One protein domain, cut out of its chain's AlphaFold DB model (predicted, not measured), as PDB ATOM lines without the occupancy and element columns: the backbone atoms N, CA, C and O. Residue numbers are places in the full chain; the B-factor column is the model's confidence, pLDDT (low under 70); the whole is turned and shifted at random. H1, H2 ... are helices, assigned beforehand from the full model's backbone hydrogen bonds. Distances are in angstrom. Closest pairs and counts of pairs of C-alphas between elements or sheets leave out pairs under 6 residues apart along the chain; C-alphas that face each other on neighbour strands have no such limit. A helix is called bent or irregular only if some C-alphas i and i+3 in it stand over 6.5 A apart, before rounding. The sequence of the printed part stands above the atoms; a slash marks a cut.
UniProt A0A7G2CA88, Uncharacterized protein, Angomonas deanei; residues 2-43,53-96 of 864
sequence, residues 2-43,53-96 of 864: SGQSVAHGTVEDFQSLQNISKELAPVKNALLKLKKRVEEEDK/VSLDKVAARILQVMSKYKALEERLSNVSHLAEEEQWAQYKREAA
ATOM      1  N   SER A   2     197.444 215.642 340.781       41.59
ATOM      2  CA  SER A   2     196.434 216.002 339.767       41.59
ATOM      3  C   SER A   2     197.001 216.641 338.486       41.59
ATOM      4  O   SER A   2     196.513 216.355 337.397       41.59
ATOM      5  N   GLY A   3     198.049 217.469 338.591       37.31
ATOM      6  CA  GLY A   3     198.518 218.314 337.478       37.31
ATOM      7  C   GLY A   3     199.010 217.586 336.216       37.31
ATOM      8  O   GLY A   3     198.984 218.174 335.141       37.31
ATOM      9  N   GLN A   4     199.419 216.315 336.306       38.03
ATOM     10  CA  GLN A   4     199.866 215.547 335.132       38.03
ATOM     11  C   GLN A   4     198.709 214.967 334.300       38.03
ATOM     12  O   GLN A   4     198.901 214.706 333.118       38.03
ATOM     13  N   SER A   5     197.513 214.804 334.879       44.84
ATOM     14  CA  SER A   5     196.343 214.292 334.147       44.84
ATOM     15  C   SER A   5     195.774 215.342 333.191       44.84
ATOM     16  O   SER A   5     195.470 215.034 332.042       44.84
ATOM     17  N   VAL A   6     195.662 216.594 333.651       50.88
ATOM     18  CA  VAL A   6     195.098 217.703 332.861       50.88
ATOM     19  C   VAL A   6     195.985 218.026 331.653       50.88
ATOM     20  O   VAL A   6     195.485 218.233 330.553       50.88
ATOM     21  N   ALA A   7     197.309 217.994 331.838       49.28
ATOM     22  CA  ALA A   7     198.285 218.288 330.787       49.28
ATOM     23  C   ALA A   7     198.369 217.227 329.670       49.28
ATOM     24  O   ALA A   7     198.913 217.522 328.610       49.28
ATOM     25  N   HIS A   8     197.854 216.010 329.887       51.50
ATOM     26  CA  HIS A   8     197.746 214.998 328.830       51.50
ATOM     27  C   HIS A   8     196.488 215.196 327.977       51.50
ATOM     28  O   HIS A   8     196.578 215.186 326.750       51.50
ATOM     29  N   GLY A   9     195.339 215.456 328.617       58.25
ATOM     30  CA  GLY A   9     194.069 215.666 327.913       58.25
ATOM     31  C   GLY A   9     194.142 216.794 326.883       58.25
ATOM     32  O   GLY A   9     193.774 216.590 325.731       58.25
ATOM     33  N   THR A  10     194.732 217.940 327.242       63.12
ATOM     34  CA  THR A  10     194.823 219.109 326.347       63.12
ATOM     35  C   THR A  10     195.636 218.866 325.070       63.12
ATOM     36  O   THR A  10     195.367 219.505 324.052       63.12
ATOM     37  N   VAL A  11     196.601 217.938 325.079       70.50
ATOM     38  CA  VAL A  11     197.376 217.565 323.880       70.50
ATOM     39  C   VAL A  11     196.535 216.700 322.939       70.50
ATOM     40  O   VAL A  11     196.516 216.944 321.732       70.50
ATOM     41  N   GLU A  12     195.793 215.737 323.488       74.06
ATOM     42  CA  GLU A  12     194.851 214.894 322.739       74.06
ATOM     43  C   GLU A  12     193.682 215.716 322.173       74.06
ATOM     44  O   GLU A  12     193.281 215.522 321.021       74.06
ATOM     45  N   ASP A  13     193.180 216.686 322.941       77.31
ATOM     46  CA  ASP A  13     192.123 217.603 322.512       77.31
ATOM     47  C   ASP A  13     192.612 218.516 321.371       77.31
ATOM     48  O   ASP A  13     191.938 218.657 320.349       77.31
ATOM     49  N   PHE A  14     193.832 219.062 321.467       71.88
ATOM     50  CA  PHE A  14     194.437 219.858 320.391       71.88
ATOM     51  C   PHE A  14     194.697 219.030 319.120       71.88
ATOM     52  O   PHE A  14     194.431 219.491 318.007       71.88
ATOM     53  N   GLN A  15     195.158 217.784 319.259       76.69
ATOM     54  CA  GLN A  15     195.329 216.871 318.126       76.69
ATOM     55  C   GLN A  15     193.977 216.490 317.491       76.69
ATOM     56  O   GLN A  15     193.881 216.367 316.267       76.69
ATOM     57  N   SER A  16     192.917 216.386 318.294       76.31
ATOM     58  CA  SER A  16     191.546 216.162 317.823       76.31
ATOM     59  C   SER A  16     190.995 217.367 317.055       76.31
ATOM     60  O   SER A  16     190.464 217.185 315.959       76.31
ATOM     61  N   LEU A  17     191.224 218.597 317.531       77.31
ATOM     62  CA  LEU A  17     190.898 219.835 316.804       77.31
ATOM     63  C   LEU A  17     191.634 219.932 315.454       77.31
ATOM     64  O   LEU A  17     191.036 220.300 314.439       77.31
ATOM     65  N   GLN A  18     192.908 219.527 315.390       81.88
ATOM     66  CA  GLN A  18     193.622 219.430 314.110       81.88
ATOM     67  C   GLN A  18     193.013 218.389 313.161       81.88
ATOM     68  O   GLN A  18     193.081 218.561 311.943       81.88
ATOM     69  N   ASN A  19     192.434 217.307 313.682       81.19
ATOM     70  CA  ASN A  19     191.793 216.279 312.864       81.19
ATOM     71  C   ASN A  19     190.400 216.717 312.379       81.19
ATOM     72  O   ASN A  19     190.104 216.524 311.202       81.19
ATOM     73  N   ILE A  20     189.622 217.433 313.201       83.38
ATOM     74  CA  ILE A  20     188.396 218.136 312.771       83.38
ATOM     75  C   ILE A  20     188.703 219.081 311.602       83.38
ATOM     76  O   ILE A  20     188.045 219.023 310.566       83.38
ATOM     77  N   SER A  21     189.751 219.905 311.724       80.25
ATOM     78  CA  SER A  21     190.174 220.832 310.664       80.25
ATOM     79  C   SER A  21     190.496 220.113 309.341       80.25
ATOM     80  O   SER A  21     190.064 220.545 308.270       80.25
ATOM     81  N   LYS A  22     191.167 218.951 309.401       85.38
ATOM     82  CA  LYS A  22     191.445 218.102 308.225       85.38
ATOM     83  C   LYS A  22     190.174 217.469 307.642       85.38
ATOM     84  O   LYS A  22     190.047 217.403 306.423       85.38
ATOM     85  N   GLU A  23     189.229 217.027 308.473       79.62
ATOM     86  CA  GLU A  23     187.970 216.413 308.014       79.62
ATOM     87  C   GLU A  23     186.945 217.426 307.480       79.62
ATOM     88  O   GLU A  23     186.121 217.059 306.638       79.62
ATOM     89  N   LEU A  24     187.033 218.698 307.889       82.75
ATOM     90  CA  LEU A  24     186.241 219.810 307.350       82.75
ATOM     91  C   LEU A  24     186.887 220.499 306.133       82.75
ATOM     92  O   LEU A  24     186.185 221.154 305.364       82.75
ATOM     93  N   ALA A  25     188.186 220.321 305.880       82.81
ATOM     94  CA  ALA A  25     188.844 220.822 304.668       82.81
ATOM     95  C   ALA A  25     188.137 220.430 303.340       82.81
ATOM     96  O   ALA A  25     187.923 221.321 302.510       82.81
ATOM     97  N   PRO A  26     187.709 219.168 303.099       76.81
ATOM     98  CA  PRO A  26     186.933 218.829 301.901       76.81
ATOM     99  C   PRO A  26     185.550 219.498 301.873       76.81
ATOM    100  O   PRO A  26     185.100 219.886 300.799       76.81
ATOM    101  N   VAL A  27     184.911 219.699 303.031       77.31
ATOM    102  CA  VAL A  27     183.616 220.395 303.160       77.31
ATOM    103  C   VAL A  27     183.761 221.866 302.753       77.31
ATOM    104  O   VAL A  27     183.012 222.350 301.907       77.31
ATOM    105  N   LYS A  28     184.789 222.559 303.263       80.75
ATOM    106  CA  LYS A  28     185.121 223.943 302.887       80.75
ATOM    107  C   LYS A  28     185.396 224.078 301.384       80.75
ATOM    108  O   LYS A  28     184.915 225.013 300.751       80.75
ATOM    109  N   ASN A  29     186.110 223.117 300.795       81.94
ATOM    110  CA  ASN A  29     186.375 223.091 299.355       81.94
ATOM    111  C   ASN A  29     185.118 222.789 298.515       81.94
ATOM    112  O   ASN A  29     184.989 223.317 297.410       81.94
ATOM    113  N   ALA A  30     184.183 221.978 299.018       75.38
ATOM    114  CA  ALA A  30     182.893 221.738 298.369       75.38
ATOM    115  C   ALA A  30     181.997 222.989 298.411       75.38
ATOM    116  O   ALA A  30     181.448 223.370 297.382       75.38
ATOM    117  N   LEU A  31     181.931 223.679 299.556       76.31
ATOM    118  CA  LEU A  31     181.214 224.949 299.706       76.31
ATOM    119  C   LEU A  31     181.783 226.048 298.798       76.31
ATOM    120  O   LEU A  31     181.015 226.739 298.139       76.31
ATOM    121  N   LEU A  32     183.110 226.166 298.671       80.62
ATOM    122  CA  LEU A  32     183.734 227.104 297.725       80.62
ATOM    123  C   LEU A  32     183.398 226.773 296.258       80.62
ATOM    124  O   LEU A  32     183.141 227.682 295.474       80.62
ATOM    125  N   LYS A  33     183.336 225.485 295.886       79.00
ATOM    126  CA  LYS A  33     182.878 225.034 294.555       79.00
ATOM    127  C   LYS A  33     181.369 225.183 294.329       79.00
ATOM    128  O   LYS A  33     180.929 225.148 293.182       79.00
ATOM    129  N   LEU A  34     180.572 225.289 295.388       73.69
ATOM    130  CA  LEU A  34     179.145 225.598 295.308       73.69
ATOM    131  C   LEU A  34     178.931 227.101 295.157       73.69
ATOM    132  O   LEU A  34     178.341 227.509 294.167       73.69
ATOM    133  N   LYS A  35     179.513 227.913 296.048       83.12
ATOM    134  CA  LYS A  35     179.483 229.379 295.959       83.12
ATOM    135  C   LYS A  35     179.941 229.866 294.584       83.12
ATOM    136  O   LYS A  35     179.206 230.602 293.940       83.12
ATOM    137  N   LYS A  36     181.086 229.374 294.094       83.50
ATOM    138  CA  LYS A  36     181.580 229.738 292.762       83.50
ATOM    139  C   LYS A  36     180.596 229.362 291.636       83.50
ATOM    140  O   LYS A  36     180.472 230.124 290.687       83.50
ATOM    141  N   ARG A  37     179.910 228.212 291.725       74.38
ATOM    142  CA  ARG A  37     178.909 227.823 290.715       74.38
ATOM    143  C   ARG A  37     177.680 228.720 290.760       74.38
ATOM    144  O   ARG A  37     177.262 229.152 289.704       74.38
ATOM    145  N   VAL A  38     177.186 229.097 291.941       74.88
ATOM    146  CA  VAL A  38     176.092 230.079 292.069       74.88
ATOM    147  C   VAL A  38     176.500 231.439 291.476       74.88
ATOM    148  O   VAL A  38     175.779 231.985 290.651       74.88
ATOM    149  N   GLU A  39     177.712 231.926 291.767       77.88
ATOM    150  CA  GLU A  39     178.275 233.169 291.193       77.88
ATOM    151  C   GLU A  39     178.509 233.113 289.658       77.88
ATOM    152  O   GLU A  39     178.725 234.147 289.006       77.88
ATOM    153  N   GLU A  40     178.499 231.915 289.064       76.69
ATOM    154  CA  GLU A  40     178.557 231.673 287.615       76.69
ATOM    155  C   GLU A  40     177.145 231.444 287.019       76.69
ATOM    156  O   GLU A  40     176.862 231.970 285.944       76.69
ATOM    157  N   GLU A  41     176.239 230.775 287.740       68.88
ATOM    158  CA  GLU A  41     174.834 230.512 287.383       68.88
ATOM    159  C   GLU A  41     173.956 231.777 287.444       68.88
ATOM    160  O   GLU A  41     173.065 231.927 286.609       68.88
ATOM    161  N   ASP A  42     174.280 232.762 288.293       57.22
ATOM    162  CA  ASP A  42     173.674 234.113 288.295       57.22
ATOM    163  C   ASP A  42     173.794 234.850 286.937       57.22
ATOM    164  O   ASP A  42     173.170 235.891 286.724       57.22
ATOM    165  N   LYS A  43     174.599 234.332 285.997       61.62
ATOM    166  CA  LYS A  43     174.756 234.867 284.633       61.62
ATOM    167  C   LYS A  43     174.008 234.059 283.567       61.62
ATOM    168  O   LYS A  43     173.918 234.511 282.427       61.62
ATOM    169  N   VAL A  53     171.186 218.555 295.307       59.69
ATOM    170  CA  VAL A  53     171.721 217.210 295.616       59.69
ATOM    171  C   VAL A  53     173.198 217.243 296.054       59.69
ATOM    172  O   VAL A  53     173.676 216.322 296.725       59.69
ATOM    173  N   SER A  54     173.954 218.285 295.688       72.06
ATOM    174  CA  SER A  54     175.322 218.497 296.181       72.06
ATOM    175  C   SER A  54     175.401 219.274 297.505       72.06
ATOM    176  O   SER A  54     176.367 219.077 298.243       72.06
ATOM    177  N   LEU A  55     174.385 220.073 297.852       76.88
ATOM    178  CA  LEU A  55     174.247 220.729 299.157       76.88
ATOM    179  C   LEU A  55     173.900 219.710 300.254       76.88
ATOM    180  O   LEU A  55     174.560 219.687 301.292       76.88
ATOM    181  N   ASP A  56     172.954 218.802 299.998       78.56
ATOM    182  CA  ASP A  56     172.533 217.773 300.965       78.56
ATOM    183  C   ASP A  56     173.700 216.868 301.386       78.56
ATOM    184  O   ASP A  56     173.884 216.551 302.561       78.56
ATOM    185  N   LYS A  57     174.563 216.508 300.427       80.75
ATOM    186  CA  LYS A  57     175.781 215.713 300.670       80.75
ATOM    187  C   LYS A  57     176.816 216.469 301.511       80.75
ATOM    188  O   LYS A  57     177.560 215.845 302.268       80.75
ATOM    189  N   VAL A  58     176.857 217.799 301.409       76.62
ATOM    190  CA  VAL A  58     177.689 218.666 302.255       76.62
ATOM    191  C   VAL A  58     177.100 218.759 303.667       76.62
ATOM    192  O   VAL A  58     177.835 218.550 304.632       76.62
ATOM    193  N   ALA A  59     175.788 218.971 303.801       78.56
ATOM    194  CA  ALA A  59     175.091 219.020 305.087       78.56
ATOM    195  C   ALA A  59     175.199 217.693 305.862       78.56
ATOM    196  O   ALA A  59     175.622 217.680 307.018       78.56
ATOM    197  N   ALA A  60     174.936 216.558 305.205       83.56
ATOM    198  CA  ALA A  60     175.084 215.228 305.793       83.56
ATOM    199  C   ALA A  60     176.523 214.957 306.274       83.56
ATOM    200  O   ALA A  60     176.724 214.378 307.344       83.56
ATOM    201  N   ARG A  61     177.542 215.420 305.532       79.12
ATOM    202  CA  ARG A  61     178.945 215.283 305.951       79.12
ATOM    203  C   ARG A  61     179.301 216.191 307.133       79.12
ATOM    204  O   ARG A  61     180.094 215.767 307.971       79.12
ATOM    205  N   ILE A  62     178.720 217.389 307.236       79.94
ATOM    206  CA  ILE A  62     178.869 218.260 308.417       79.94
ATOM    207  C   ILE A  62     178.277 217.568 309.649       79.94
ATOM    208  O   ILE A  62     178.987 217.398 310.640       79.94
ATOM    209  N   LEU A  63     177.035 217.081 309.559       83.25
ATOM    210  CA  LEU A  63     176.363 216.367 310.651       83.25
ATOM    211  C   LEU A  63     177.144 215.118 311.096       83.25
ATOM    212  O   LEU A  63     177.304 214.897 312.293       83.25
ATOM    213  N   GLN A  64     177.711 214.354 310.153       86.62
ATOM    214  CA  GLN A  64     178.561 213.194 310.453       86.62
ATOM    215  C   GLN A  64     179.861 213.570 311.191       86.62
ATOM    216  O   GLN A  64     180.330 212.816 312.046       86.62
ATOM    217  N   VAL A  65     180.472 214.715 310.867       78.56
ATOM    218  CA  VAL A  65     181.660 215.206 311.589       78.56
ATOM    219  C   VAL A  65     181.261 215.717 312.977       78.56
ATOM    220  O   VAL A  65     181.920 215.366 313.950       78.56
ATOM    221  N   MET A  66     180.156 216.459 313.106       76.94
ATOM    222  CA  MET A  66     179.653 216.915 314.409       76.94
ATOM    223  C   MET A  66     179.337 215.737 315.342       76.94
ATOM    224  O   MET A  66     179.842 215.693 316.461       76.94
ATOM    225  N   SER A  67     178.601 214.720 314.874       86.31
ATOM    226  CA  SER A  67     178.266 213.548 315.697       86.31
ATOM    227  C   SER A  67     179.506 212.769 316.151       86.31
ATOM    228  O   SER A  67     179.548 212.280 317.277       86.31
ATOM    229  N   LYS A  68     180.539 212.685 315.301       84.19
ATOM    230  CA  LYS A  68     181.819 212.027 315.612       84.19
ATOM    231  C   LYS A  68     182.628 212.761 316.690       84.19
ATOM    232  O   LYS A  68     183.370 212.114 317.424       84.19
ATOM    233  N   TYR A  69     182.500 214.084 316.785       85.19
ATOM    234  CA  TYR A  69     183.299 214.917 317.690       85.19
ATOM    235  C   TYR A  69     182.516 215.526 318.866       85.19
ATOM    236  O   TYR A  69     183.115 216.222 319.681       85.19
ATOM    237  N   LYS A  70     181.231 215.196 319.047       84.31
ATOM    238  CA  LYS A  70     180.410 215.665 320.180       84.31
ATOM    239  C   LYS A  70     181.036 215.398 321.561       84.31
ATOM    240  O   LYS A  70     180.995 216.246 322.443       84.31
ATOM    241  N   ALA A  71     181.707 214.258 321.743       77.19
ATOM    242  CA  ALA A  71     182.417 213.952 322.992       77.19
ATOM    243  C   ALA A  71     183.635 214.873 323.255       77.19
ATOM    244  O   ALA A  71     184.056 215.035 324.400       77.19
ATOM    245  N   LEU A  72     184.201 215.494 322.211       76.44
ATOM    246  CA  LEU A  72     185.233 216.530 322.328       76.44
ATOM    247  C   LEU A  72     184.617 217.876 322.731       76.44
ATOM    248  O   LEU A  72     185.163 218.576 323.575       76.44
ATOM    249  N   GLU A  73     183.472 218.222 322.145       80.62
ATOM    250  CA  GLU A  73     182.697 219.424 322.467       80.62
ATOM    251  C   GLU A  73     182.255 219.420 323.942       80.62
ATOM    252  O   GLU A  73     182.513 220.378 324.671       80.62
ATOM    253  N   GLU A  74     181.713 218.296 324.423       81.25
ATOM    254  CA  GLU A  74     181.365 218.088 325.835       81.25
ATOM    255  C   GLU A  74     182.605 218.180 326.753       81.25
ATOM    256  O   GLU A  74     182.546 218.819 327.806       81.25
ATOM    257  N   ARG A  75     183.764 217.624 326.357       73.25
ATOM    258  CA  ARG A  75     185.039 217.787 327.095       73.25
ATOM    259  C   ARG A  75     185.475 219.252 327.179       73.25
ATOM    260  O   ARG A  75     185.790 219.731 328.266       73.25
ATOM    261  N   LEU A  76     185.480 219.969 326.055       71.88
ATOM    262  CA  LEU A  76     185.924 221.366 325.978       71.88
ATOM    263  C   LEU A  76     184.989 222.311 326.749       71.88
ATOM    264  O   LEU A  76     185.472 223.209 327.438       71.88
ATOM    265  N   SER A  77     183.675 222.066 326.712       75.06
ATOM    266  CA  SER A  77     182.687 222.791 327.520       75.06
ATOM    267  C   SER A  77     182.961 222.641 329.023       75.06
ATOM    268  O   SER A  77     183.063 223.640 329.740       75.06
ATOM    269  N   ASN A  78     183.207 221.411 329.493       74.44
ATOM    270  CA  ASN A  78     183.586 221.151 330.887       74.44
ATOM    271  C   ASN A  78     184.916 221.829 331.278       74.44
ATOM    272  O   ASN A  78     185.042 222.337 332.392       74.44
ATOM    273  N   VAL A  79     185.902 221.888 330.373       71.12
ATOM    274  CA  VAL A  79     187.169 222.605 330.615       71.12
ATOM    275  C   VAL A  79     186.957 224.124 330.720       71.12
ATOM    276  O   VAL A  79     187.587 224.746 331.575       71.12
ATOM    277  N   SER A  80     186.051 224.721 329.930       70.38
ATOM    278  CA  SER A  80     185.689 226.145 330.071       70.38
ATOM    279  C   SER A  80     185.056 226.424 331.435       70.38
ATOM    280  O   SER A  80     185.534 227.290 332.167       70.38
ATOM    281  N   HIS A  81     184.061 225.623 331.831       71.00
ATOM    282  CA  HIS A  81     183.378 225.773 333.119       71.00
ATOM    283  C   HIS A  81     184.353 225.679 334.306       71.00
ATOM    284  O   HIS A  81     184.301 226.493 335.227       71.00
ATOM    285  N   LEU A  82     185.296 224.730 334.277       70.44
ATOM    286  CA  LEU A  82     186.323 224.596 335.319       70.44
ATOM    287  C   LEU A  82     187.305 225.782 335.345       70.44
ATOM    288  O   LEU A  82     187.731 226.200 336.423       70.44
ATOM    289  N   ALA A  83     187.649 226.354 334.187       67.56
ATOM    290  CA  ALA A  83     188.493 227.549 334.112       67.56
ATOM    291  C   ALA A  83     187.776 228.802 334.653       67.56
ATOM    292  O   ALA A  83     188.405 229.641 335.304       67.56
ATOM    293  N   GLU A  84     186.467 228.920 334.427       74.56
ATOM    294  CA  GLU A  84     185.620 229.978 334.985       74.56
ATOM    295  C   GLU A  84     185.460 229.828 336.508       74.56
ATOM    296  O   GLU A  84     185.612 230.808 337.244       74.56
ATOM    297  N   GLU A  85     185.263 228.605 337.016       77.25
ATOM    298  CA  GLU A  85     185.245 228.328 338.458       77.25
ATOM    299  C   GLU A  85     186.584 228.644 339.142       77.25
ATOM    300  O   GLU A  85     186.585 229.228 340.231       77.25
ATOM    301  N   GLU A  86     187.729 228.320 338.526       73.94
ATOM    302  CA  GLU A  86     189.042 228.645 339.100       73.94
ATOM    303  C   GLU A  86     189.318 230.160 339.095       73.94
ATOM    304  O   GLU A  86     189.784 230.695 340.108       73.94
ATOM    305  N   GLN A  87     188.943 230.883 338.032       65.19
ATOM    306  CA  GLN A  87     188.996 232.352 338.007       65.19
ATOM    307  C   GLN A  87     188.103 232.971 339.094       65.19
ATOM    308  O   GLN A  87     188.533 233.871 339.821       65.19
ATOM    309  N   TRP A  88     186.886 232.455 339.280       62.00
ATOM    310  CA  TRP A  88     185.967 232.916 340.324       62.00
ATOM    311  C   TRP A  88     186.479 232.592 341.737       62.00
ATOM    312  O   TRP A  88     186.321 233.390 342.668       62.00
ATOM    313  N   ALA A  89     187.153 231.453 341.911       73.62
ATOM    314  CA  ALA A  89     187.825 231.087 343.152       73.62
ATOM    315  C   ALA A  89     189.049 231.973 343.441       73.62
ATOM    316  O   ALA A  89     189.273 232.322 344.601       73.62
ATOM    317  N   GLN A  90     189.820 232.374 342.425       68.19
ATOM    318  CA  GLN A  90     190.912 233.338 342.576       68.19
ATOM    319  C   GLN A  90     190.379 234.727 342.957       68.19
ATOM    320  O   GLN A  90     190.824 235.286 343.961       68.19
ATOM    321  N   TYR A  91     189.368 235.234 342.248       63.91
ATOM    322  CA  TYR A  91     188.733 236.524 342.540       63.91
ATOM    323  C   TYR A  91     188.228 236.612 343.992       63.91
ATOM    324  O   TYR A  91     188.458 237.606 344.682       63.91
ATOM    325  N   LYS A  92     187.633 235.530 344.520       75.00
ATOM    326  CA  LYS A  92     187.223 235.440 345.936       75.00
ATOM    327  C   LYS A  92     188.395 235.529 346.926       75.00
ATOM    328  O   LYS A  92     188.219 236.100 348.001       75.00
ATOM    329  N   ARG A  93     189.583 235.000 346.595       75.88
ATOM    330  CA  ARG A  93     190.793 235.131 347.441       75.88
ATOM    331  C   ARG A  93     191.297 236.575 347.453       75.88
ATOM    332  O   ARG A  93     191.630 237.094 348.514       75.88
ATOM    333  N   GLU A  94     191.321 237.227 346.294       69.12
ATOM    334  CA  GLU A  94     191.783 238.613 346.146       69.12
ATOM    335  C   GLU A  94     190.838 239.605 346.849       69.12
ATOM    336  O   GLU A  94     191.294 240.449 347.622       69.12
ATOM    337  N   ALA A  95     189.519 239.430 346.704       69.75
ATOM    338  CA  ALA A  95     188.518 240.204 347.439       69.75
ATOM    339  C   ALA A  95     188.638 240.032 348.969       69.75
ATOM    340  O   ALA A  95     188.549 241.008 349.717       69.75
ATOM    341  N   ALA A  96     188.900 238.808 349.449       70.00
ATOM    342  CA  ALA A  96     189.113 238.550 350.872       70.00
ATOM    343  C   ALA A  96     190.358 239.274 351.418       70.00
ATOM    344  O   ALA A  96     190.296 239.852 352.505       70.00
TER     345      ALA A  96
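Overview. This is residues 2 to 43 and 53 to 96 of the 864 residues of an uncharacterized protein of Angomonas deanei (UniProt A0A7G2CA88). Two long bent helices, H1 and H2, make an extended pair with few contacts between them: along the middle of the long axis the arms H1b and H2a run opposite ways and touch, and H1a comes close to both H2a and H2b. Beyond these the free ends, residues 35 to 43 and residues 80 to 96, stick out at the two ends of the long axis. The printed part has 86 residues with two named helices, H1 then H2, and no named strand; the class is all helix. The whole is extended, with a radius of gyration of the C-alphas of 20.0 A, and spans 68 by 27 by 16 A.

Arrangement. H1, residues 3 to 41, was assigned as one helix by its hydrogen bonds but is bent: C-alphas 23 and 26 are 6.7 A apart. Its arms, H1a, residues 3 to 23, and H1b, residues 26 to 41, stand at a shallow tilt of 33 degrees, only just short of steep. H2, residues 53 to 96, likewise assigned as one helix, is bent where C-alphas 68 and 71 are 7.7 A apart; its arms, H2a, residues 53 to 68, and H2b, residues 71 to 96, stand at a steep tilt of 53 degrees. H1b touches H2a with residues 27 to 34 alone, opposite ways at a shallow tilt of 23 degrees; their closest C-alphas, of Val 27 and Val 58, are 6.2 A apart. H1a is close to H2b but not clearly touching, the closest C-alphas being those of Asp 13 and Leu 72, 7.0 A. H1b and H2b are apart. Every O i to N i+4 pair is within hydrogen-bond range in H2b, against 14 of 17 in H1a and 11 of 12 in both H1b and H2a.

Along the chain. H1a begins at C-alpha 3 (198.518, 218.314, 337.478) and is 31.4 A long; H1b is 22.2 A. H2a is 23.0 A long, and H2b, 37.8 A, ends at C-alpha 96 (189.113, 238.550, 350.872).

Size, cuts and confidence. The C-alphas of Lys 43 and Ala 96 are the two farthest apart, 67.9 A. Residues 44 to 52 are not printed, and C-alphas 43 and 53 are 21.0 A apart across the cut. The mean pLDDT of the printed part is 73.1; residues 2 to 10 and 41 to 43 are among those under 70.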